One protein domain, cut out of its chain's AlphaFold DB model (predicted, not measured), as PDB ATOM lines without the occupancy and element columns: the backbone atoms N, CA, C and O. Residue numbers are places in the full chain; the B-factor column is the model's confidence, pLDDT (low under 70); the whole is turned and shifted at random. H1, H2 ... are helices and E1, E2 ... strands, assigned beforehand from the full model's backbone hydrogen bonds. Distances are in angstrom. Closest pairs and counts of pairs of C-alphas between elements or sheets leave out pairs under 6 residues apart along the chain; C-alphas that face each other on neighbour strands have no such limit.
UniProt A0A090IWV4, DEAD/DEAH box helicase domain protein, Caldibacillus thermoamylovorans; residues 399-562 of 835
ATOM      1  N   TYR A 399     265.827 463.150 403.817       90.69
ATOM      2  CA  TYR A 399     265.662 464.599 403.840       90.69
ATOM      3  C   TYR A 399     266.902 465.258 404.424       90.69
ATOM      4  O   TYR A 399     267.418 464.822 405.447       90.69
ATOM      5  N   VAL A 400     267.385 466.326 403.801       92.12
ATOM      6  CA  VAL A 400     268.622 466.996 404.198       92.12
ATOM      7  C   VAL A 400     268.385 468.459 404.537       92.12
ATOM      8  O   VAL A 400     267.740 469.186 403.787       92.12
ATOM      9  N   SER A 401     268.939 468.919 405.656       92.81
ATOM     10  CA  SER A 401     269.184 470.346 405.874       92.81
ATOM     11  C   SER A 401     270.597 470.670 405.404       92.81
ATOM     12  O   SER A 401     271.541 469.971 405.772       92.81
ATOM     13  N   LEU A 402     270.743 471.703 404.575       90.56
ATOM     14  CA  LEU A 402     272.028 472.099 403.984       90.56
ATOM     15  C   LEU A 402     272.639 473.346 404.642       90.56
ATOM     16  O   LEU A 402     273.790 473.671 404.362       90.56
ATOM     17  N   TYR A 403     271.896 474.039 405.508       89.06
ATOM     18  CA  TYR A 403     272.328 475.301 406.104       89.06
ATOM     19  C   TYR A 403     273.290 475.090 407.284       89.06
ATOM     20  O   TYR A 403     272.966 474.360 408.221       89.06
ATOM     21  N   LYS A 404     274.454 475.767 407.264       83.62
ATOM     22  CA  LYS A 404     275.603 475.644 408.198       83.62
ATOM     23  C   LYS A 404     276.234 474.250 408.271       83.62
ATOM     24  O   LYS A 404     277.431 474.102 408.054       83.62
ATOM     25  N   LYS A 405     275.446 473.227 408.600       84.81
ATOM     26  CA  LYS A 405     275.873 471.832 408.717       84.81
ATOM     27  C   LYS A 405     274.889 470.940 407.979       84.81
ATOM     28  O   LYS A 405     273.683 471.041 408.176       84.81
ATOM     29  N   ARG A 406     275.423 470.018 407.177       88.38
ATOM     30  CA  ARG A 406     274.609 469.004 406.507       88.38
ATOM     31  C   ARG A 406     274.067 468.024 407.544       88.38
ATOM     32  O   ARG A 406     274.847 467.350 408.217       88.38
ATOM     33  N   LEU A 407     272.747 467.967 407.681       89.50
ATOM     34  CA  LEU A 407     272.046 467.043 408.574       89.50
ATOM     35  C   LEU A 407     271.054 466.220 407.764       89.50
ATOM     36  O   LEU A 407     270.218 466.787 407.068       89.50
ATOM     37  N   LEU A 408     271.164 464.899 407.866       89.44
ATOM     38  CA  LEU A 408     270.284 463.940 407.208       89.44
ATOM     39  C   LEU A 408     269.187 463.490 408.176       89.44
ATOM     40  O   LEU A 408     269.466 463.244 409.346       89.44
ATOM     41  N   PHE A 409     267.974 463.335 407.668       87.69
ATOM     42  CA  PHE A 409     266.795 462.821 408.353       87.69
ATOM     43  C   PHE A 409     266.169 461.726 407.484       87.69
ATOM     44  O   PHE A 409     266.184 461.830 406.259       87.69
ATOM     45  N   LEU A 410     265.644 460.671 408.105       82.06
ATOM     46  CA  LEU A 410     265.025 459.531 407.404       82.06
ATOM     47  C   LEU A 410     263.502 459.465 407.616       82.06
ATOM     48  O   LEU A 410     262.813 458.579 407.118       82.06
ATOM     49  N   ASP A 411     262.983 460.411 408.390       80.00
ATOM     50  CA  ASP A 411     261.579 460.718 408.589       80.00
ATOM     51  C   ASP A 411     261.220 461.994 407.824       80.00
ATOM     52  O   ASP A 411     262.053 462.900 407.688       80.00
ATOM     53  N   ARG A 412     259.981 462.092 407.329       83.31
ATOM     54  CA  ARG A 412     259.545 463.276 406.599       83.31
ATOM     55  C   ARG A 412     259.548 464.499 407.498       83.31
ATOM     56  O   ARG A 412     258.753 464.637 408.423       83.31
ATOM     57  N   ARG A 413     260.432 465.439 407.173       84.94
ATOM     58  CA  ARG A 413     260.536 466.743 407.834       84.94
ATOM     59  C   ARG A 413     260.528 467.815 406.773       84.94
ATOM     60  O   ARG A 413     261.398 467.782 405.912       84.94
ATOM     61  N   LYS A 414     259.583 468.758 406.839       86.50
ATOM     62  CA  LYS A 414     259.569 469.959 405.978       86.50
ATOM     63  C   LYS A 414     260.533 471.044 406.485       86.50
ATOM     64  O   LYS A 414     260.995 471.880 405.713       86.50
ATOM     65  N   SER A 415     260.833 471.032 407.784       89.94
ATOM     66  CA  SER A 415     261.729 471.987 408.430       89.94
ATOM     67  C   SER A 415     262.421 471.390 409.658       89.94
ATOM     68  O   SER A 415     262.033 470.342 410.180       89.94
ATOM     69  N   TYR A 416     263.474 472.064 410.112       88.69
ATOM     70  CA  TYR A 416     264.286 471.706 411.265       88.69
ATOM     71  C   TYR A 416     264.604 472.956 412.092       88.69
ATOM     72  O   TYR A 416     264.925 474.010 411.545       88.69
ATOM     73  N   LYS A 417     264.520 472.840 413.421       90.88
ATOM     74  CA  LYS A 417     264.848 473.923 414.353       90.88
ATOM     75  C   LYS A 417     266.306 473.805 414.798       90.88
ATOM     76  O   LYS A 417     266.703 472.787 415.362       90.88
ATOM     77  N   LEU A 418     267.086 474.846 414.537       86.69
ATOM     78  CA  LEU A 418     268.477 474.982 414.955       86.69
ATOM     79  C   LEU A 418     268.582 475.202 416.480       86.69
ATOM     80  O   LEU A 418     267.614 475.647 417.107       86.69
ATOM     81  N   PRO A 419     269.756 474.948 417.094       84.69
ATOM     82  CA  PRO A 419     269.979 475.184 418.527       84.69
ATOM     83  C   PRO A 419     269.752 476.635 418.979       84.69
ATOM     84  O   PRO A 419     269.405 476.868 420.130       84.69
ATOM     85  N   ASP A 420     269.919 477.602 418.074       84.06
ATOM     86  CA  ASP A 420     269.677 479.034 418.304       84.06
ATOM     87  C   ASP A 420     268.183 479.419 418.232       84.06
ATOM     88  O   ASP A 420     267.829 480.585 418.385       84.06
ATOM     89  N   GLY A 421     267.294 478.446 418.008       85.50
ATOM     90  CA  GLY A 421     265.849 478.632 417.934       85.50
ATOM     91  C   GLY A 421     265.312 478.945 416.537       85.50
ATOM     92  O   GLY A 421     264.097 478.862 416.341       85.50
ATOM     93  N   ASN A 422     266.179 479.233 415.564       87.25
ATOM     94  CA  ASN A 422     265.781 479.528 414.192       87.25
ATOM     95  C   ASN A 422     265.298 478.270 413.454       87.25
ATOM     96  O   ASN A 422     265.809 477.172 413.669       87.25
ATOM     97  N   VAL A 423     264.331 478.419 412.546       90.00
ATOM     98  CA  VAL A 423     263.797 477.310 411.736       90.00
ATOM     99  C   VAL A 423     264.350 477.394 410.318       90.00
ATOM    100  O   VAL A 423     264.273 478.444 409.683       90.00
ATOM    101  N   VAL A 424     264.888 476.281 409.826       92.12
ATOM    102  CA  VAL A 424     265.391 476.130 408.457       92.12
ATOM    103  C   VAL A 424     264.631 475.042 407.716       92.12
ATOM    104  O   VAL A 424     264.101 474.117 408.330       92.12
ATOM    105  N   VAL A 425     264.570 475.141 406.394       92.38
ATOM    106  CA  VAL A 425     263.941 474.120 405.552       92.38
ATOM    107  C   VAL A 425     264.841 472.897 405.373       92.38
ATOM    108  O   VAL A 425     266.057 472.923 405.595       92.38
ATOM    109  N   THR A 426     264.218 471.810 404.948       93.00
ATOM    110  CA  THR A 426     264.861 470.550 404.577       93.00
ATOM    111  C   THR A 426     264.417 470.159 403.175       93.00
ATOM    112  O   THR A 426     263.307 470.474 402.752       93.00
ATOM    113  N   PHE A 427     265.270 469.445 402.452       92.38
ATOM    114  CA  PHE A 427     265.069 469.079 401.052       92.38
ATOM    115  C   PHE A 427     265.066 467.565 400.896       92.38
ATOM    116  O   PHE A 427     265.851 466.889 401.553       92.38
ATOM    117  N   GLU A 428     264.210 467.025 400.036       91.69
ATOM    118  CA  GLU A 428     264.217 465.591 399.748       91.69
ATOM    119  C   GLU A 428     265.397 465.226 398.838       91.69
ATOM    120  O   GLU A 428     265.682 465.936 397.872       91.69
ATOM    121  N   LEU A 429     266.085 464.129 399.153       91.44
ATOM    122  CA  LEU A 429     267.251 463.641 398.428       91.44
ATOM    123  C   LEU A 429     266.909 462.511 397.456       91.44
ATOM    124  O   LEU A 429     266.131 461.600 397.747       91.44
ATOM    125  N   ALA A 430     267.602 462.537 396.324       90.69
ATOM    126  CA  ALA A 430     267.707 461.426 395.397       90.69
ATOM    127  C   ALA A 430     269.161 461.236 394.955       90.69
ATOM    128  O   ALA A 430     269.952 462.180 394.948       90.69
ATOM    129  N   ASN A 431     269.521 460.015 394.563       91.06
ATOM    130  CA  ASN A 431     270.894 459.673 394.203       91.06
ATOM    131  C   ASN A 431     270.959 458.882 392.901       91.06
ATOM    132  O   ASN A 431     270.145 457.987 392.642       91.06
ATOM    133  N   CYS A 432     271.989 459.172 392.108       85.94
ATOM    134  CA  CYS A 432     272.358 458.336 390.975       85.94
ATOM    135  C   CYS A 432     272.760 456.933 391.455       85.94
ATOM    136  O   CYS A 432     273.721 456.778 392.210       85.94
ATOM    137  N   GLN A 433     272.087 455.903 390.941       82.62
ATOM    138  CA  GLN A 433     272.331 454.489 391.263       82.62
ATOM    139  C   GLN A 433     273.663 453.941 390.709       82.62
ATOM    140  O   GLN A 433     273.987 452.771 390.883       82.62
ATOM    141  N   ARG A 434     274.448 454.773 390.011       77.12
ATOM    142  CA  ARG A 434     275.756 454.403 389.448       77.12
ATOM    143  C   ARG A 434     276.912 455.097 390.159       77.12
ATOM    144  O   ARG A 434     277.785 454.417 390.680       77.12
ATOM    145  N   CYS A 435     276.927 456.432 390.188       76.94
ATOM    146  CA  CYS A 435     278.038 457.201 390.769       76.94
ATOM    147  C   CYS A 435     277.739 457.814 392.146       76.94
ATOM    148  O   CYS A 435     278.621 458.441 392.721       76.94
ATOM    149  N   GLY A 436     276.510 457.690 392.659       84.00
ATOM    150  CA  GLY A 436     276.118 458.237 393.960       84.00
ATOM    151  C   GLY A 436     275.809 459.738 393.982       84.00
ATOM    152  O   GLY A 436     275.373 460.222 395.023       84.00
ATOM    153  N   GLN A 437     275.973 460.455 392.858       89.00
ATOM    154  CA  GLN A 437     275.713 461.900 392.765       89.00
ATOM    155  C   GLN A 437     274.352 462.275 393.356       89.00
ATOM    156  O   GLN A 437     273.333 461.681 392.991       89.00
ATOM    157  N   GLU A 438     274.360 463.275 394.235       91.31
ATOM    158  CA  GLU A 438     273.192 463.748 394.965       91.31
ATOM    159  C   GLU A 438     272.368 464.762 394.158       91.31
ATOM    160  O   GLU A 438     272.894 465.655 393.476       91.31
ATOM    161  N   TYR A 439     271.052 464.639 394.291       92.31
ATOM    162  CA  TYR A 439     270.031 465.504 393.721       92.31
ATOM    163  C   TYR A 439     269.036 465.894 394.815       92.31
ATOM    164  O   TYR A 439     268.752 465.107 395.716       92.31
ATOM    165  N   ILE A 440     268.481 467.095 394.706       92.81
ATOM    166  CA  ILE A 440     267.305 467.528 395.451       92.81
ATOM    167  C   ILE A 440     266.066 467.320 394.581       92.81
ATOM    168  O   ILE A 440     266.088 467.640 393.390       92.81
ATOM    169  N   VAL A 441     264.988 466.834 395.193       90.94
ATOM    170  CA  VAL A 441     263.678 466.669 394.558       90.94
ATOM    171  C   VAL A 441     262.657 467.595 395.209       90.94
ATOM    172  O   VAL A 441     262.620 467.728 396.433       90.94
ATOM    173  N   GLY A 442     261.822 468.241 394.398       90.00
ATOM    174  CA  GLY A 442     260.771 469.117 394.904       90.00
ATOM    175  C   GLY A 442     259.875 469.701 393.820       90.00
ATOM    176  O   GLY A 442     259.896 469.266 392.671       90.00
ATOM    177  N   LEU A 443     259.080 470.695 394.204       88.94
ATOM    178  CA  LEU A 443     258.252 471.508 393.319       88.94
ATOM    179  C   LEU A 443     258.484 472.980 393.641       88.94
ATOM    180  O   LEU A 443     258.383 473.385 394.799       88.94
ATOM    181  N   THR A 444     258.766 473.787 392.621       87.75
ATOM    182  CA  THR A 444     258.850 475.239 392.794       87.75
ATOM    183  C   THR A 444     257.446 475.845 392.843       87.75
ATOM    184  O   THR A 444     256.696 475.745 391.870       87.75
ATOM    185  N   LYS A 445     257.095 476.495 393.955       85.69
ATOM    186  CA  LYS A 445     255.884 477.315 394.122       85.69
ATOM    187  C   LYS A 445     256.273 478.652 394.735       85.69
ATOM    188  O   LYS A 445     257.031 478.667 395.696       85.69
ATOM    189  N   ASP A 446     255.791 479.755 394.166       83.75
ATOM    190  CA  ASP A 446     256.059 481.113 394.666       83.75
ATOM    191  C   ASP A 446     257.552 481.369 394.971       83.75
ATOM    192  O   ASP A 446     257.921 481.847 396.044       83.75
ATOM    193  N   GLU A 447     258.428 480.973 394.037       85.56
ATOM    194  CA  GLU A 447     259.895 481.068 394.161       85.56
ATOM    195  C   GLU A 447     260.481 480.337 395.386       85.56
ATOM    196  O   GLU A 447     261.568 480.664 395.860       85.56
ATOM    197  N   LYS A 448     259.785 479.325 395.911       88.56
ATOM    198  CA  LYS A 448     260.279 478.413 396.944       88.56
ATOM    199  C   LYS A 448     260.244 476.979 396.455       88.56
ATOM    200  O   LYS A 448     259.284 476.539 395.828       88.56
ATOM    201  N   LEU A 449     261.296 476.240 396.779       90.25
ATOM    202  CA  LEU A 449     261.369 474.812 396.530       90.25
ATOM    203  C   LEU A 449     260.712 474.057 397.691       90.25
ATOM    204  O   LEU A 449     261.268 473.976 398.787       90.25
ATOM    205  N   GLU A 450     259.528 473.508 397.442       88.38
ATOM    206  CA  GLU A 450     258.767 472.702 398.396       88.38
ATOM    207  C   GLU A 450     258.913 471.204 398.110       88.38
ATOM    208  O   GLU A 450     259.321 470.788 397.026       88.38
ATOM    209  N   HIS A 451     258.555 470.367 399.085       85.31
ATOM    210  CA  HIS A 451     258.497 468.917 398.881       85.31
ATOM    211  C   HIS A 451     257.406 468.576 397.867       85.31
ATOM    212  O   HIS A 451     256.310 469.130 397.926       85.31
ATOM    213  N   ALA A 452     257.683 467.627 396.975       71.31
ATOM    214  CA  ALA A 452     256.664 467.095 396.083       71.31
ATOM    215  C   ALA A 452     255.698 466.217 396.900       71.31
ATOM    216  O   ALA A 452     256.012 465.073 397.226       71.31
ATOM    217  N   ASP A 453     254.547 466.763 397.298       63.00
ATOM    218  CA  ASP A 453     253.457 465.965 397.862       63.00
ATOM    219  C   ASP A 453     252.923 464.997 396.786       63.00
ATOM    220  O   ASP A 453     252.785 465.357 395.614       63.00
ATOM    221  N   ALA A 454     252.647 463.748 397.171       53.81
ATOM    222  CA  ALA A 454     251.826 462.861 396.358       53.81
ATOM    223  C   ALA A 454     250.364 463.256 396.600       53.81
ATOM    224  O   ALA A 454     249.770 462.821 397.583       53.81
ATOM    225  N   ASP A 455     249.809 464.118 395.749       42.19
ATOM    226  CA  ASP A 455     248.371 464.395 395.762       42.19
ATOM    227  C   ASP A 455     247.647 463.088 395.365       42.19
ATOM    228  O   ASP A 455     247.810 462.582 394.250       42.19
ATOM    229  N   VAL A 456     246.908 462.487 396.303       39.72
ATOM    230  CA  VAL A 456     246.005 461.360 396.028       39.72
ATOM    231  C   VAL A 456     244.640 461.962 395.719       39.72
ATOM    232  O   VAL A 456     243.995 462.499 396.616       39.72
ATOM    233  N   ASP A 457     244.229 461.910 394.455       37.19
ATOM    234  CA  ASP A 457     242.867 462.256 394.042       37.19
ATOM    235  C   ASP A 457     241.981 460.995 394.037       37.19
ATOM    236  O   ASP A 457     242.478 459.869 393.929       37.19
ATOM    237  N   ILE A 458     240.669 461.196 394.163       38.88
ATOM    238  CA  ILE A 458     239.604 460.194 394.317       38.88
ATOM    239  C   ILE A 458     239.541 459.227 393.115       38.88
ATOM    240  O   ILE A 458     239.099 458.091 393.263       38.88
ATOM    241  N   GLU A 459     240.055 459.631 391.950       38.31
ATOM    242  CA  GLU A 459     240.092 458.830 390.713       38.31
ATOM    243  C   GLU A 459     241.440 458.122 390.450       38.31
ATOM    244  O   GLU A 459     241.620 457.471 389.420       38.31
ATOM    245  N   GLY A 460     242.402 458.214 391.374       44.00
ATOM    246  CA  GLY A 460     243.765 457.715 391.179       44.00
ATOM    247  C   GLY A 460     244.793 458.840 391.038       44.00
ATOM    248  O   GLY A 460     244.470 460.016 390.896       44.00
ATOM    249  N   MET A 461     246.074 458.484 391.165       40.03
ATOM    250  CA  MET A 461     247.166 459.438 391.394       40.03
ATOM    251  C   MET A 461     247.340 460.471 390.259       40.03
ATOM    252  O   MET A 461     248.033 460.197 389.278       40.03
ATOM    253  N   ASN A 462     246.870 461.706 390.450       39.97
ATOM    254  CA  ASN A 462     247.388 462.866 389.719       39.97
ATOM    255  C   ASN A 462     248.758 463.257 390.303       39.97
ATOM    256  O   ASN A 462     248.900 464.202 391.077       39.97
ATOM    257  N   ARG A 463     249.811 462.505 389.951       54.47
ATOM    258  CA  ARG A 463     251.182 462.866 390.342       54.47
ATOM    259  C   ARG A 463     251.570 464.157 389.626       54.47
ATOM    260  O   ARG A 463     251.771 464.153 388.415       54.47
ATOM    261  N   ARG A 464     251.737 465.265 390.354       62.94
ATOM    262  CA  ARG A 464     252.431 466.440 389.802       62.94
ATOM    263  C   ARG A 464     253.868 466.046 389.468       62.94
ATOM    264  O   ARG A 464     254.525 465.352 390.241       62.94
ATOM    265  N   LYS A 465     254.355 466.480 388.308       74.25
ATOM    266  CA  LYS A 465     255.693 466.139 387.819       74.25
ATOM    267  C   LYS A 465     256.775 466.743 388.729       74.25
ATOM    268  O   LYS A 465     256.861 467.969 388.786       74.25
ATOM    269  N   PRO A 466     257.591 465.928 389.422       84.12
ATOM    270  CA  PRO A 466     258.619 466.436 390.321       84.12
ATOM    271  C   PRO A 466     259.768 467.091 389.545       84.12
ATOM    272  O   PRO A 466     260.090 466.704 388.420       84.12
ATOM    273  N   GLU A 467     260.410 468.072 390.169       90.19
ATOM    274  CA  GLU A 467     261.594 468.754 389.655       90.19
ATOM    275  C   GLU A 467     262.854 468.216 390.340       90.19
ATOM    276  O   GLU A 467     262.869 468.014 391.555       90.19
ATOM    277  N   PHE A 468     263.924 468.015 389.565       91.00
ATOM    278  CA  PHE A 468     265.206 467.504 390.055       91.00
ATOM    279  C   PHE A 468     266.307 468.551 389.894       91.00
ATOM    280  O   PHE A 468     266.493 469.110 388.807       91.00
ATOM    281  N   TYR A 469     267.071 468.762 390.963       91.75
ATOM    282  CA  TYR A 469     268.160 469.730 391.040       91.75
ATOM    283  C   TYR A 469     269.449 469.030 391.474       91.75
ATOM    284  O   TYR A 469     269.541 468.543 392.596       91.75
ATOM    285  N   MET A 470     270.459 468.962 390.609       90.88
ATOM    286  CA  MET A 470     271.751 468.375 390.974       90.88
ATOM    287  C   MET A 470     272.517 469.304 391.920       90.88
ATOM    288  O   MET A 470     272.665 470.499 391.641       90.88
ATOM    289  N   LEU A 471     273.056 468.737 393.001       88.25
ATOM    290  CA  LEU A 471     273.971 469.438 393.897       88.25
ATOM    291  C   LEU A 471     275.369 469.501 393.267       88.25
ATOM    292  O   LEU A 471     276.088 468.504 393.242       88.25
ATOM    293  N   SER A 472     275.759 470.669 392.752       73.00
ATOM    294  CA  SER A 472     277.088 470.873 392.162       73.00
ATOM    295  C   SER A 472     278.096 471.375 393.203       73.00
ATOM    296  O   SER A 472     277.749 472.174 394.077       73.00
ATOM    297  N   LYS A 473     279.358 470.935 393.114       61.78
ATOM    298  CA  LYS A 473     280.462 471.594 393.830       61.78
ATOM    299  C   LYS A 473     280.864 472.863 393.059       61.78
ATOM    300  O   LYS A 473     280.845 472.829 391.832       61.78
ATOM    301  N   PRO A 474     281.279 473.956 393.731       47.31
ATOM    302  CA  PRO A 474     281.601 475.233 393.078       47.31
ATOM    303  C   PRO A 474     282.627 475.148 391.933       47.31
ATOM    304  O   PRO A 474     282.612 475.994 391.047       47.31
ATOM    305  N   GLU A 475     283.491 474.129 391.937       52.22
ATOM    306  CA  GLU A 475     284.589 473.947 390.977       52.22
ATOM    307  C   GLU A 475     284.218 473.086 389.746       52.22
ATOM    308  O   GLU A 475     284.948 473.082 388.760       52.22
ATOM    309  N   GLU A 476     283.073 472.387 389.749       51.84
ATOM    310  CA  GLU A 476     282.645 471.469 388.671       51.84
ATOM    311  C   GLU A 476     281.500 472.061 387.816       51.84
ATOM    312  O   GLU A 476     280.528 471.382 387.479       51.84
ATOM    313  N   ALA A 477     281.576 473.345 387.450       43.38
ATOM    314  CA  ALA A 477     280.600 473.965 386.548       43.38
ATOM    315  C   ALA A 477     280.833 473.526 385.083       43.38
ATOM    316  O   ALA A 477     281.430 474.240 384.279       43.38
ATOM    317  N   MET A 478     280.368 472.327 384.717       50.81
ATOM    318  CA  MET A 478     280.220 471.930 383.311       50.81
ATOM    319  C   MET A 478     278.852 472.388 382.792       50.81
ATOM    320  O   MET A 478     277.824 471.848 383.184       50.81
ATOM    321  N   HIS A 479     278.843 473.367 381.881       48.22
ATOM    322  CA  HIS A 479     277.617 473.888 381.255       48.22
ATOM    323  C   HIS A 479     277.004 472.980 380.174       48.22
ATOM    324  O   HIS A 479     275.915 473.259 379.685       48.22
ATOM    325  N   THR A 480     277.642 471.863 379.836       50.16
ATOM    326  CA  THR A 480     277.074 470.857 378.934       50.16
ATOM    327  C   THR A 480     277.828 469.563 379.180       50.16
ATOM    328  O   THR A 480     279.049 469.523 379.024       50.16
ATOM    329  N   ILE A 481     277.132 468.521 379.625       55.94
ATOM    330  CA  ILE A 481     277.722 467.187 379.735       55.94
ATOM    331  C   ILE A 481     277.193 466.405 378.547       55.94
ATOM    332  O   ILE A 481     275.984 466.206 378.412       55.94
ATOM    333  N   SER A 482     278.108 466.043 377.650       59.06
ATOM    334  CA  SER A 482     277.813 465.151 376.542       59.06
ATOM    335  C   SER A 482     277.395 463.798 377.109       59.06
ATOM    336  O   SER A 482     278.010 463.271 378.038       59.06
ATOM    337  N   VAL A 483     276.290 463.267 376.589       63.34
ATOM    338  CA  VAL A 483     275.828 461.923 376.937       63.34
ATOM    339  C   VAL A 483     276.899 460.923 376.499       63.34
ATOM    340  O   VAL A 483     277.531 461.123 375.460       63.34
ATOM    341  N   ASP A 484     277.116 459.883 377.304       72.31
ATOM    342  CA  ASP A 484     278.040 458.801 376.964       72.31
ATOM    343  C   ASP A 484     277.550 458.100 375.681       72.31
ATOM    344  O   ASP A 484     276.479 457.483 375.676       72.31
ATOM    345  N   ASP A 485     278.307 458.257 374.587       74.44
ATOM    346  CA  ASP A 485     277.960 457.738 373.252       74.44
ATOM    347  C   ASP A 485     277.811 456.211 373.291       74.44
ATOM    348  O   ASP A 485     276.887 455.657 372.699       74.44
ATOM    349  N   ASP A 486     278.646 455.523 374.076       77.81
ATOM    350  CA  ASP A 486     278.607 454.065 374.175       77.81
ATOM    351  C   ASP A 486     277.340 453.573 374.893       77.81
ATOM    352  O   ASP A 486     276.703 452.612 374.457       77.81
ATOM    353  N   GLU A 487     276.930 454.244 375.975       74.94
ATOM    354  CA  GLU A 487     275.723 453.865 376.727       74.94
ATOM    355  C   GLU A 487     274.445 454.085 375.900       74.94
ATOM    356  O   GLU A 487     273.528 453.263 375.963       74.94
ATOM    357  N   LEU A 488     274.385 455.134 375.066       73.44
ATOM    358  CA  LEU A 488     273.271 455.337 374.125       73.44
ATOM    359  C   LEU A 488     273.126 454.161 373.152       73.44
ATOM    360  O   LEU A 488     272.005 453.705 372.890       73.44
ATOM    361  N   ILE A 489     274.254 453.643 372.656       75.94
ATOM    362  CA  ILE A 489     274.277 452.491 371.752       75.94
ATOM    363  C   ILE A 489     273.824 451.214 372.468       75.94
ATOM    364  O   ILE A 489     272.950 450.497 371.968       75.94
ATOM    365  N   VAL A 490     274.358 450.941 373.663       72.94
ATOM    366  CA  VAL A 490     273.999 449.744 374.442       72.94
ATOM    367  C   VAL A 490     272.509 449.741 374.789       72.94
ATOM    368  O   VAL A 490     271.843 448.710 374.639       72.94
ATOM    369  N   VAL A 491     271.949 450.888 375.173       68.00
ATOM    370  CA  VAL A 491     270.532 451.020 375.552       68.00
ATOM    371  C   VAL A 491     269.594 451.032 374.340       68.00
ATOM    372  O   VAL A 491     268.413 450.715 374.484       68.00
ATOM    373  N   GLY A 492     270.095 451.292 373.130       63.75
ATOM    374  CA  GLY A 492     269.266 451.279 371.924       63.75
ATOM    375  C   GLY A 492     268.516 452.594 371.683       63.75
ATOM    376  O   GLY A 492     267.436 452.568 371.097       63.75
ATOM    377  N   SER A 493     269.027 453.728 372.176       62.72
ATOM    378  CA  SER A 493     268.356 455.028 372.066       62.72
ATOM    379  C   SER A 493     269.075 455.968 371.094       62.72
ATOM    380  O   SER A 493     270.152 456.464 371.404       62.72
ATOM    381  N   ASP A 494     268.435 456.302 369.968       49.84
ATOM    382  CA  ASP A 494     268.953 457.262 368.967       49.84
ATOM    383  C   ASP A 494     268.881 458.735 369.405       49.84
ATOM    384  O   ASP A 494     269.417 459.635 368.756       49.84
ATOM    385  N   LYS A 495     268.189 459.028 370.509       51.66
ATOM    386  CA  LYS A 495     268.028 460.395 371.007       51.66
ATOM    387  C   LYS A 495     269.181 460.741 371.943       51.66
ATOM    388  O   LYS A 495     269.013 460.719 373.159       51.66
ATOM    389  N   ALA A 496     270.314 461.147 371.372       50.75
ATOM    390  CA  ALA A 496     271.313 461.948 372.075       50.75
ATOM    391  C   ALA A 496     270.697 463.316 372.421       50.75
ATOM    392  O   ALA A 496     270.910 464.315 371.740       50.75
ATOM    393  N   LYS A 497     269.831 463.365 373.437       52.97
ATOM    394  CA  LYS A 497     269.354 464.636 373.969       52.97
ATOM    395  C   LYS A 497     270.423 465.141 374.917       52.97
ATOM    396  O   LYS A 497     270.568 464.607 376.014       52.97
ATOM    397  N   GLU A 498     271.145 466.178 374.502       56.16
ATOM    398  CA  GLU A 498     271.782 467.071 375.461       56.16
ATOM    399  C   GLU A 498     270.744 467.404 376.536       56.16
ATOM    400  O   GLU A 498     269.634 467.866 376.240       56.16
ATOM    401  N   ILE A 499     271.059 467.085 377.788       64.44
ATOM    402  CA  ILE A 499     270.170 467.434 378.887       64.44
ATOM    403  C   ILE A 499     270.339 468.926 379.080       64.44
ATOM    404  O   ILE A 499     271.332 469.389 379.638       64.44
ATOM    405  N   ALA A 500     269.360 469.678 378.595       69.94
ATOM    406  CA  ALA A 500     269.300 471.096 378.857       69.94
ATOM    407  C   ALA A 500     269.188 471.299 380.376       69.94
ATOM    408  O   ALA A 500     268.292 470.753 381.031       69.94
ATOM    409  N   THR A 501     270.125 472.064 380.927       78.81
ATOM    410  CA  THR A 501     270.143 472.422 382.342       78.81
ATOM    411  C   THR A 501     270.027 473.923 382.482       78.81
ATOM    412  O   THR A 501     270.518 474.678 381.646       78.81
ATOM    413  N   ASP A 502     269.356 474.344 383.542       84.62
ATOM    414  CA  ASP A 502     269.303 475.741 383.942       84.62
ATOM    415  C   ASP A 502     270.000 475.863 385.301       84.62
ATOM    416  O   ASP A 502     269.780 475.042 386.199       84.62
ATOM    417  N   GLU A 503     270.836 476.884 385.466       87.25
ATOM    418  CA  GLU A 503     271.488 477.175 386.742       87.25
ATOM    419  C   GLU A 503     270.545 477.976 387.647       87.25
ATOM    420  O   GLU A 503     269.934 478.960 387.224       87.25
ATOM    421  N   TYR A 504     270.430 477.548 388.902       88.94
ATOM    422  CA  TYR A 504     269.618 478.189 389.930       88.94
ATOM    423  C   TYR A 504     270.449 478.468 391.181       88.94
ATOM    424  O   TYR A 504     271.391 477.744 391.512       88.94
ATOM    425  N   ILE A 505     270.058 479.510 391.901       88.94
ATOM    426  CA  ILE A 505     270.558 479.852 393.226       88.94
ATOM    427  C   ILE A 505     269.490 479.429 394.234       88.94
ATOM    428  O   ILE A 505     268.353 479.889 394.170       88.94
ATOM    429  N   LEU A 506     269.862 478.553 395.166       91.06
ATOM    430  CA  LEU A 506     268.991 478.036 396.218       91.06
ATOM    431  C   LEU A 506     269.435 478.571 397.582       91.06
ATOM    432  O   LEU A 506     270.582 478.391 397.994       91.06
ATOM    433  N   CYS A 507     268.511 479.178 398.319       91.75
ATOM    434  CA  CYS A 507     268.683 479.503 399.728       91.75
ATOM    435  C   CYS A 507     268.443 478.255 400.588       91.75
ATOM    436  O   CYS A 507     267.308 477.823 400.789       91.75
ATOM    437  N   THR A 508     269.512 477.713 401.164       91.62
ATOM    438  CA  THR A 508     269.470 476.516 402.022       91.62
ATOM    439  C   THR A 508     268.732 476.720 403.349       91.62
ATOM    440  O   THR A 508     268.382 475.737 403.995       91.62
ATOM    441  N   ALA A 509     268.488 477.972 403.758       90.44
ATOM    442  CA  ALA A 509     267.799 478.297 405.006       90.44
ATOM    443  C   ALA A 509     266.270 478.368 404.847       90.44
ATOM    444  O   ALA A 509     265.556 477.749 405.627       90.44
ATOM    445  N   CYS A 510     265.754 479.102 403.851       89.62
ATOM    446  CA  CYS A 510     264.307 479.318 403.674       89.62
ATOM    447  C   CYS A 510     263.692 478.628 402.444       89.62
ATOM    448  O   CYS A 510     262.478 478.696 402.270       89.62
ATOM    449  N   GLY A 511     264.503 477.998 401.591       90.50
ATOM    450  CA  GLY A 511     264.037 477.282 400.399       90.50
ATOM    451  C   GLY A 511     263.778 478.160 399.179       90.50
ATOM    452  O   GLY A 511     263.364 477.633 398.153       90.50
ATOM    453  N   HIS A 512     264.024 479.472 399.260       92.06
ATOM    454  CA  HIS A 512     263.890 480.366 398.108       92.06
ATOM    455  C   HIS A 512     264.821 479.940 396.965       92.06
ATOM    456  O   HIS A 512     265.998 479.669 397.215       92.06
ATOM    457  N   ILE A 513     264.305 479.891 395.739       91.06
ATOM    458  CA  ILE A 513     265.025 479.431 394.554       91.06
ATOM    459  C   ILE A 513     264.775 480.370 393.367       91.06
ATOM    460  O   ILE A 513     263.633 480.649 393.012       91.06
ATOM    461  N   GLU A 514     265.850 480.839 392.731       89.38
ATOM    462  CA  GLU A 514     265.796 481.757 391.586       89.38
ATOM    463  C   GLU A 514     266.801 481.360 390.496       89.38
ATOM    464  O   GLU A 514     267.820 480.728 390.772       89.38
ATOM    465  N   GLN A 515     266.524 481.706 389.238       86.62
ATOM    466  CA  GLN A 515     267.417 481.399 388.117       86.62
ATOM    467  C   GLN A 515     268.662 482.303 388.145       86.62
ATOM    468  O   GLN A 515     268.549 483.523 388.300       86.62
ATOM    469  N   ALA A 516     269.849 481.723 387.951       76.56
ATOM    470  CA  ALA A 516     271.106 482.464 387.928       76.56
ATOM    471  C   ALA A 516     271.144 483.459 386.748       76.56
ATOM    472  O   ALA A 516     270.800 483.114 385.620       76.56
ATOM    473  N   GLY A 517     271.554 484.707 387.010       68.56
ATOM    474  CA  GLY A 517     271.666 485.775 386.002       68.56
ATOM    475  C   GLY A 517     270.626 486.901 386.112       68.56
ATOM    476  O   GLY A 517     270.837 487.972 385.545       68.56
ATOM    477  N   LYS A 518     269.544 486.727 386.886       62.75
ATOM    478  CA  LYS A 518     268.693 487.852 387.328       62.75
ATOM    479  C   LYS A 518     269.406 488.637 388.448       62.75
ATOM    480  O   LYS A 518     270.237 488.074 389.160       62.75
ATOM    481  N   LYS A 519     269.122 489.942 388.615       58.47
ATOM    482  CA  LYS A 519     269.616 490.720 389.774       58.47
ATOM    483  C   LYS A 519     269.163 490.004 391.052       58.47
ATOM    484  O   LYS A 519     267.963 489.934 391.291       58.47
ATOM    485  N   ARG A 520     270.126 489.491 391.827       60.34
ATOM    486  CA  ARG A 520     269.923 488.719 393.062       60.34
ATOM    487  C   ARG A 520     268.890 489.408 393.951       60.34
ATOM    488  O   ARG A 520     269.122 490.546 394.369       60.34
ATOM    489  N   GLN A 521     267.794 488.729 394.282       60.12
ATOM    490  CA  GLN A 521     266.969 489.158 395.408       60.12
ATOM    491  C   GLN A 521     267.733 488.816 396.696       60.12
ATOM    492  O   GLN A 521     267.575 487.756 397.301       60.12
ATOM    493  N   THR A 522     268.637 489.703 397.114       58.06
ATOM    494  CA  THR A 522     269.561 489.477 398.242       58.06
ATOM    495  C   THR A 522     268.871 489.302 399.602       58.06
ATOM    496  O   THR A 522     269.521 488.883 400.557       58.06
ATOM    497  N   ASN A 523     267.555 489.530 399.698       71.25
ATOM    498  CA  ASN A 523     266.807 489.591 400.959       71.25
ATOM    499  C   ASN A 523     265.678 488.550 401.081       71.25
ATOM    500  O   ASN A 523     264.593 488.866 401.560       71.25
ATOM    501  N   CYS A 524     265.903 487.287 400.700       81.31
ATOM    502  CA  CYS A 524     264.865 486.255 400.865       81.31
ATOM    503  C   CYS A 524     264.583 485.862 402.336       81.31
ATOM    504  O   CYS A 524     263.533 485.293 402.630       81.31
ATOM    505  N   CYS A 525     265.524 486.110 403.261       84.25
ATOM    506  CA  CYS A 525     265.380 485.874 404.707       84.25
ATOM    507  C   CYS A 525     266.534 486.507 405.511       84.25
ATOM    508  O   CYS A 525     267.590 486.791 404.948       84.25
ATOM    509  N   ASN A 526     266.387 486.614 406.836       85.12
ATOM    510  CA  ASN A 526     267.352 487.268 407.744       85.12
ATOM    511  C   ASN A 526     268.608 486.433 408.089       85.12
ATOM    512  O   ASN A 526     269.347 486.771 409.009       85.12
ATOM    513  N   PHE A 527     268.858 485.328 407.383       85.75
ATOM    514  CA  PHE A 527     270.049 484.496 407.595       85.75
ATOM    515  C   PHE A 527     271.279 485.033 406.822       85.75
ATOM    516  O   PHE A 527     271.091 485.587 405.733       85.75
ATOM    517  N   PRO A 528     272.518 484.815 407.316       85.12
ATOM    518  CA  PRO A 528     273.777 485.156 406.637       85.12
ATOM    519  C   PRO A 528     273.882 484.690 405.177       85.12
ATOM    520  O   PRO A 528     273.306 483.667 404.802       85.12
ATOM    521  N   GLU A 529     274.671 485.396 404.360       80.69
ATOM    522  CA  GLU A 529     274.814 485.124 402.919       80.69
ATOM    523  C   GLU A 529     275.410 483.751 402.566       80.69
ATOM    524  O   GLU A 529     275.182 483.255 401.466       80.69
ATOM    525  N   GLU A 530     276.081 483.077 403.499       81.81
ATOM    526  CA  GLU A 530     276.592 481.704 403.333       81.81
ATOM    527  C   GLU A 530     275.481 480.662 403.071       81.81
ATOM    528  O   GLU A 530     275.753 479.505 402.764       81.81
ATOM    529  N   LYS A 531     274.206 481.061 403.180       86.25
ATOM    530  CA  LYS A 531     273.033 480.218 402.916       86.25
ATOM    531  C   LYS A 531     272.821 479.858 401.445       86.25
ATOM    532  O   LYS A 531     272.029 478.954 401.183       86.25
ATOM    533  N   TYR A 532     273.426 480.564 400.494       88.69
ATOM    534  CA  TYR A 532     273.135 480.362 399.074       88.69
ATOM    535  C   TYR A 532     274.069 479.336 398.436       88.69
ATOM    536  O   TYR A 532     275.287 479.437 398.551       88.69
ATOM    537  N   ILE A 533     273.491 478.382 397.710       88.75
ATOM    538  CA  ILE A 533     274.229 477.405 396.907       88.75
ATOM    539  C   ILE A 533     273.757 477.443 395.456       88.75
ATOM    540  O   ILE A 533     272.611 477.794 395.172       88.75
ATOM    541  N   LYS A 534     274.640 477.049 394.540       88.00
ATOM    542  CA  LYS A 534     274.301 476.851 393.129       88.00
ATOM    543  C   LYS A 534     273.814 475.423 392.907       88.00
ATOM    544  O   LYS A 534     274.443 474.474 393.373       88.00
ATOM    545  N   VAL A 535     272.711 475.275 392.183       90.00
ATOM    546  CA  VAL A 535     272.129 473.980 391.812       90.00
ATOM    547  C   VAL A 535     271.758 473.972 390.331       90.00
ATOM    548  O   VAL A 535     271.464 475.016 389.750       90.00
ATOM    549  N   LEU A 536     271.773 472.793 389.712       88.81
ATOM    550  CA  LEU A 536     271.466 472.634 388.287       88.81
ATOM    551  C   LEU A 536     270.125 471.924 388.120       88.81
ATOM    552  O   LEU A 536     270.003 470.753 388.482       88.81
ATOM    553  N   LYS A 537     269.123 472.618 387.575       89.38
ATOM    554  CA  LYS A 537     267.795 472.054 387.296       89.38
ATOM    555  C   LYS A 537     267.826 471.233 386.015       89.38
ATOM    556  O   LYS A 537     268.296 471.717 384.985       89.38
ATOM    557  N   LEU A 538     267.274 470.023 386.056       86.75
ATOM    558  CA  LEU A 538     267.158 469.157 384.884       86.75
ATOM    559  C   LEU A 538     265.844 469.427 384.143       86.75
ATOM    560  O   LEU A 538     264.765 469.341 384.733       86.75
ATOM    561  N   LYS A 539     265.913 469.664 382.828       81.88
ATOM    562  CA  LYS A 539     264.725 469.668 381.959       81.88
ATOM    563  C   LYS A 539     264.372 468.238 381.551       81.88
ATOM    564  O   LYS A 539     264.781 467.757 380.499       81.88
ATOM    565  N   ILE A 540     263.608 467.547 382.395       77.81
ATOM    566  CA  ILE A 540     263.095 466.202 382.094       77.81
ATOM    567  C   ILE A 540     261.771 466.274 381.329       77.81
ATOM    568  O   ILE A 540     260.933 467.129 381.609       77.81
ATOM    569  N   ALA A 541     261.562 465.380 380.359       65.50
ATOM    570  CA  ALA A 541     260.283 465.235 379.652       65.50
ATOM    571  C   ALA A 541     259.303 464.327 380.423       65.50
ATOM    572  O   ALA A 541     258.109 464.612 380.462       65.50
ATOM    573  N   GLU A 542     259.831 463.317 381.112       70.75
ATOM    574  CA  GLU A 542     259.104 462.284 381.862       70.75
ATOM    575  C   GLU A 542     259.105 462.562 383.379       70.75
ATOM    576  O   GLU A 542     259.612 463.590 383.823       70.75
ATOM    577  N   TYR A 543     258.543 461.649 384.178       78.12
ATOM    578  CA  TYR A 543     258.534 461.710 385.649       78.12
ATOM    579  C   TYR A 543     259.845 461.247 386.305       78.12
ATOM    580  O   TYR A 543     260.023 461.428 387.509       78.12
ATOM    581  N   THR A 544     260.752 460.641 385.537       82.12
ATOM    582  CA  THR A 544     262.002 460.049 386.023       82.12
ATOM    583  C   THR A 544     263.211 460.687 385.354       82.12
ATOM    584  O   THR A 544     263.149 461.180 384.225       82.12
ATOM    585  N   VAL A 545     264.348 460.654 386.047       83.50
ATOM    586  CA  VAL A 545     265.638 461.032 385.468       83.50
ATOM    587  C   VAL A 545     266.294 459.767 384.928       83.50
ATOM    588  O   VAL A 545     266.598 458.855 385.696       83.50
ATOM    589  N   ASN A 546     266.522 459.724 383.615       83.12
ATOM    590  CA  ASN A 546     267.117 458.564 382.940       83.12
ATOM    591  C   ASN A 546     268.620 458.733 382.672       83.12
ATOM    592  O   ASN A 546     269.300 457.764 382.356       83.12
ATOM    593  N   THR A 547     269.164 459.935 382.861       80.88
ATOM    594  CA  THR A 547     270.583 460.211 382.620       80.88
ATOM    595  C   THR A 547     271.177 460.995 383.775       80.88
ATOM    596  O   THR A 547     270.657 462.040 384.172       80.88
ATOM    597  N   CYS A 548     272.287 460.503 384.314       80.38
ATOM    598  CA  CYS A 548     273.025 461.209 385.351       80.38
ATOM    599  C   CYS A 548     273.882 462.312 384.724       80.38
ATOM    600  O   CYS A 548     274.753 462.020 383.909       80.38
ATOM    601  N   LEU A 549     273.698 463.557 385.165       76.12
ATOM    602  CA  LEU A 549     274.547 464.670 384.739       76.12
ATOM    603  C   LEU A 549     276.017 464.410 385.088       76.12
ATOM    604  O   LEU A 549     276.859 464.571 384.229       76.12
ATOM    605  N   LYS A 550     276.358 463.925 386.288       78.31
ATOM    606  CA  LYS A 550     277.774 463.781 386.674       78.31
ATOM    607  C   LYS A 550     278.552 462.703 385.917       78.31
ATOM    608  O   LYS A 550     279.721 462.912 385.613       78.31
ATOM    609  N   CYS A 551     277.959 461.530 385.694       71.69
ATOM    610  CA  CYS A 551     278.678 460.401 385.087       71.69
ATOM    611  C   CYS A 551     278.268 460.090 383.644       71.69
ATOM    612  O   CYS A 551     278.791 459.133 383.088       71.69
ATOM    613  N   GLY A 552     277.310 460.823 383.066       71.31
ATOM    614  CA  GLY A 552     276.838 460.621 381.689       71.31
ATOM    615  C   GLY A 552     276.066 459.319 381.445       71.31
ATOM    616  O   GLY A 552     275.550 459.119 380.350       71.31
ATOM    617  N   ASN A 553     275.956 458.444 382.450       72.56
ATOM    618  CA  ASN A 553     275.318 457.140 382.315       72.56
ATOM    619  C   ASN A 553     273.802 457.289 382.107       72.56
ATOM    620  O   ASN A 553     273.151 458.064 382.818       72.56
ATOM    621  N   HIS A 554     273.262 456.528 381.155       75.75
ATOM    622  CA  HIS A 554     271.871 456.563 380.733       75.75
ATOM    623  C   HIS A 554     271.200 455.213 381.018       75.75
ATOM    624  O   HIS A 554     271.448 454.229 380.335       75.75
ATOM    625  N   THR A 555     270.312 455.148 382.009       72.75
ATOM    626  CA  THR A 555     269.449 453.978 382.259       72.75
ATOM    627  C   THR A 555     268.079 454.446 382.752       72.75
ATOM    628  O   THR A 555     268.011 455.467 383.438       72.75
ATOM    629  N   PRO A 556     266.978 453.738 382.432       75.75
ATOM    630  CA  PRO A 556     265.658 454.112 382.929       75.75
ATOM    631  C   PRO A 556     265.665 454.290 384.453       75.75
ATOM    632  O   PRO A 556     266.081 453.390 385.183       75.75
ATOM    633  N   ASN A 557     265.203 455.452 384.926       79.94
ATOM    634  CA  ASN A 557     265.101 455.785 386.347       79.94
ATOM    635  C   ASN A 557     266.434 455.652 387.131       79.94
ATOM    636  O   ASN A 557     266.480 455.064 388.216       79.94
ATOM    637  N   ILE A 558     267.535 456.180 386.572       82.75
ATOM    638  CA  ILE A 558     268.885 456.112 387.165       82.75
ATOM    639  C   ILE A 558     269.044 456.941 388.445       82.75
ATOM    640  O   ILE A 558     269.871 456.596 389.286       82.75
ATOM    641  N   VAL A 559     268.299 458.037 388.613       86.88
ATOM    642  CA  VAL A 559     268.303 458.819 389.862       86.88
ATOM    643  C   VAL A 559     267.063 458.455 390.660       86.88
ATOM    644  O   VAL A 559     265.948 458.728 390.223       86.88
ATOM    645  N   LYS A 560     267.259 457.852 391.836       86.38
ATOM    646  CA  LYS A 560     266.164 457.365 392.682       86.38
ATOM    647  C   LYS A 560     266.114 458.094 394.016       86.38
ATOM    648  O   LYS A 560     267.151 458.339 394.632       86.38
ATOM    649  N   GLN A 561     264.897 458.409 394.453       84.25
ATOM    650  CA  GLN A 561     264.607 458.848 395.817       84.25
ATOM    651  C   GLN A 561     264.816 457.685 396.790       84.25
ATOM    652  O   GLN A 561     264.613 456.522 396.437       84.25
ATOM    653  N   PHE A 562     265.196 457.999 398.023       77.38
ATOM    654  CA  PHE A 562     265.386 456.996 399.063       77.38
ATOM    655  C   PHE A 562     264.039 456.602 399.683       77.38
ATOM    656  O   PHE A 562     263.623 457.175 400.685       77.38
TER     657      PHE A 562
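This is residues 399 to 562 of the 835 residues of the protein "DEAD/DEAH box helicase domain protein" of Caldibacillus thermoamylovorans (UniProt A0A090IWV4). A strongly twisted, branched sheet of 11 strands makes the body, with E6 and E8 in its middle, the hairpin E1 and E2 toward one end of the long axis and the hairpin E12 and E13 toward the other, and it folds back on itself where E7 comes near E10. The separate small hairpin E3 and E4 lies at one far end and the short helix H1 at the other, while residues 456 to 461 stick out as the tip of a long loop. The 164 printed residues, of which 69 are in named elements, under half, hold one named helix and 13 named strands in the order E1 to E8, H1, E9 to E13; the class is mostly strand, and the neighbour strands are antiparallel. The whole is compact, with a radius of gyration of the C-alphas of 16.7 A and spans of 53 by 45 by 27 A.

Find C-alpha 399 at (265.662, 464.599, 403.840), where E1, residues 399 to 401, begins. Reading on, you reach E2, residues 407 to 409, E3, residues 415 to 417, and E4, residues 423 to 425, which runs on into E5, residues 427 to 432, 16.4 A long, at 34 degrees across a break of 1 residue. E6, residues 438 to 445, is 22.0 A long and is followed by E7, residues 448 to 450. Look next for C-alpha 467 at (261.594, 468.754, 389.655), where E8, residues 467 to 471, begins, 13.1 A long. H1 is residues 485 to 491, 10.3 A long. E9, residues 501 to 507, is 18.8 A long, E10 is residues 513 to 515, and E11, residues 532 to 538, is 19.0 A long. Then come E12, residues 545 to 547, and E13, residues 554 to 561, 16.9 A long, ending at C-alpha 561, (264.607, 458.848, 395.817).

In the branched sheet, start at the hairpin E1 and E2, where N 399 and O 409 are 2.8 A apart. On the other side of E1 is E5, with N 400 and O 427 at 2.8 A. On one side of E5 are E1 and E13, with N 431 and O 560 at 2.9 A; E6 is on the other side, with N 439 and O 430 at 2.8 A. E5, E6 and E7 form a meander, each strand the antiparallel neighbour of the one before; across the hairpin E6 and E7, N 443 and O 450 are within hydrogen-bond range at 2.8 A. E8 is on the other side of E6 from E5 and E7, with N 440 and O 469 at 2.8 A. E8 and E11 are antiparallel neighbours, with N 470 and O 536 within hydrogen-bond range at 2.8 A; E11 and E9 are antiparallel neighbours, with N 504 and O 535 at 2.9 A; and E9 forms a hairpin with the edge strand E10, with N 505 and O 514 at 2.8 A. The closest C-alphas of E7 and E10, those of Lys 448 and Ile 513, are 5.4 A apart. In the hairpin E12 and E13, N 555 and O 546 are 2.8 A apart. H1, in which every O i to N i+4 pair is within hydrogen-bond range, only grazes the sheet; its closest C-alphas to E13 are Glu 487 and His 554, 6.2 A apart. In the hairpin E3 and E4, N 416 and O 424 are 2.8 A apart.

The two C-alphas farthest apart are those of Asp 420 and Gly 492, at 54.1 A. The printed part has no cut. Long links join E7 to E8, E8 to H1 and E10 to E11. The mean pLDDT of the printed part is 77.3; look for values under 70 at residues 453 to 464, 473 to 483, 491 to 500, 517 to 522 and 541.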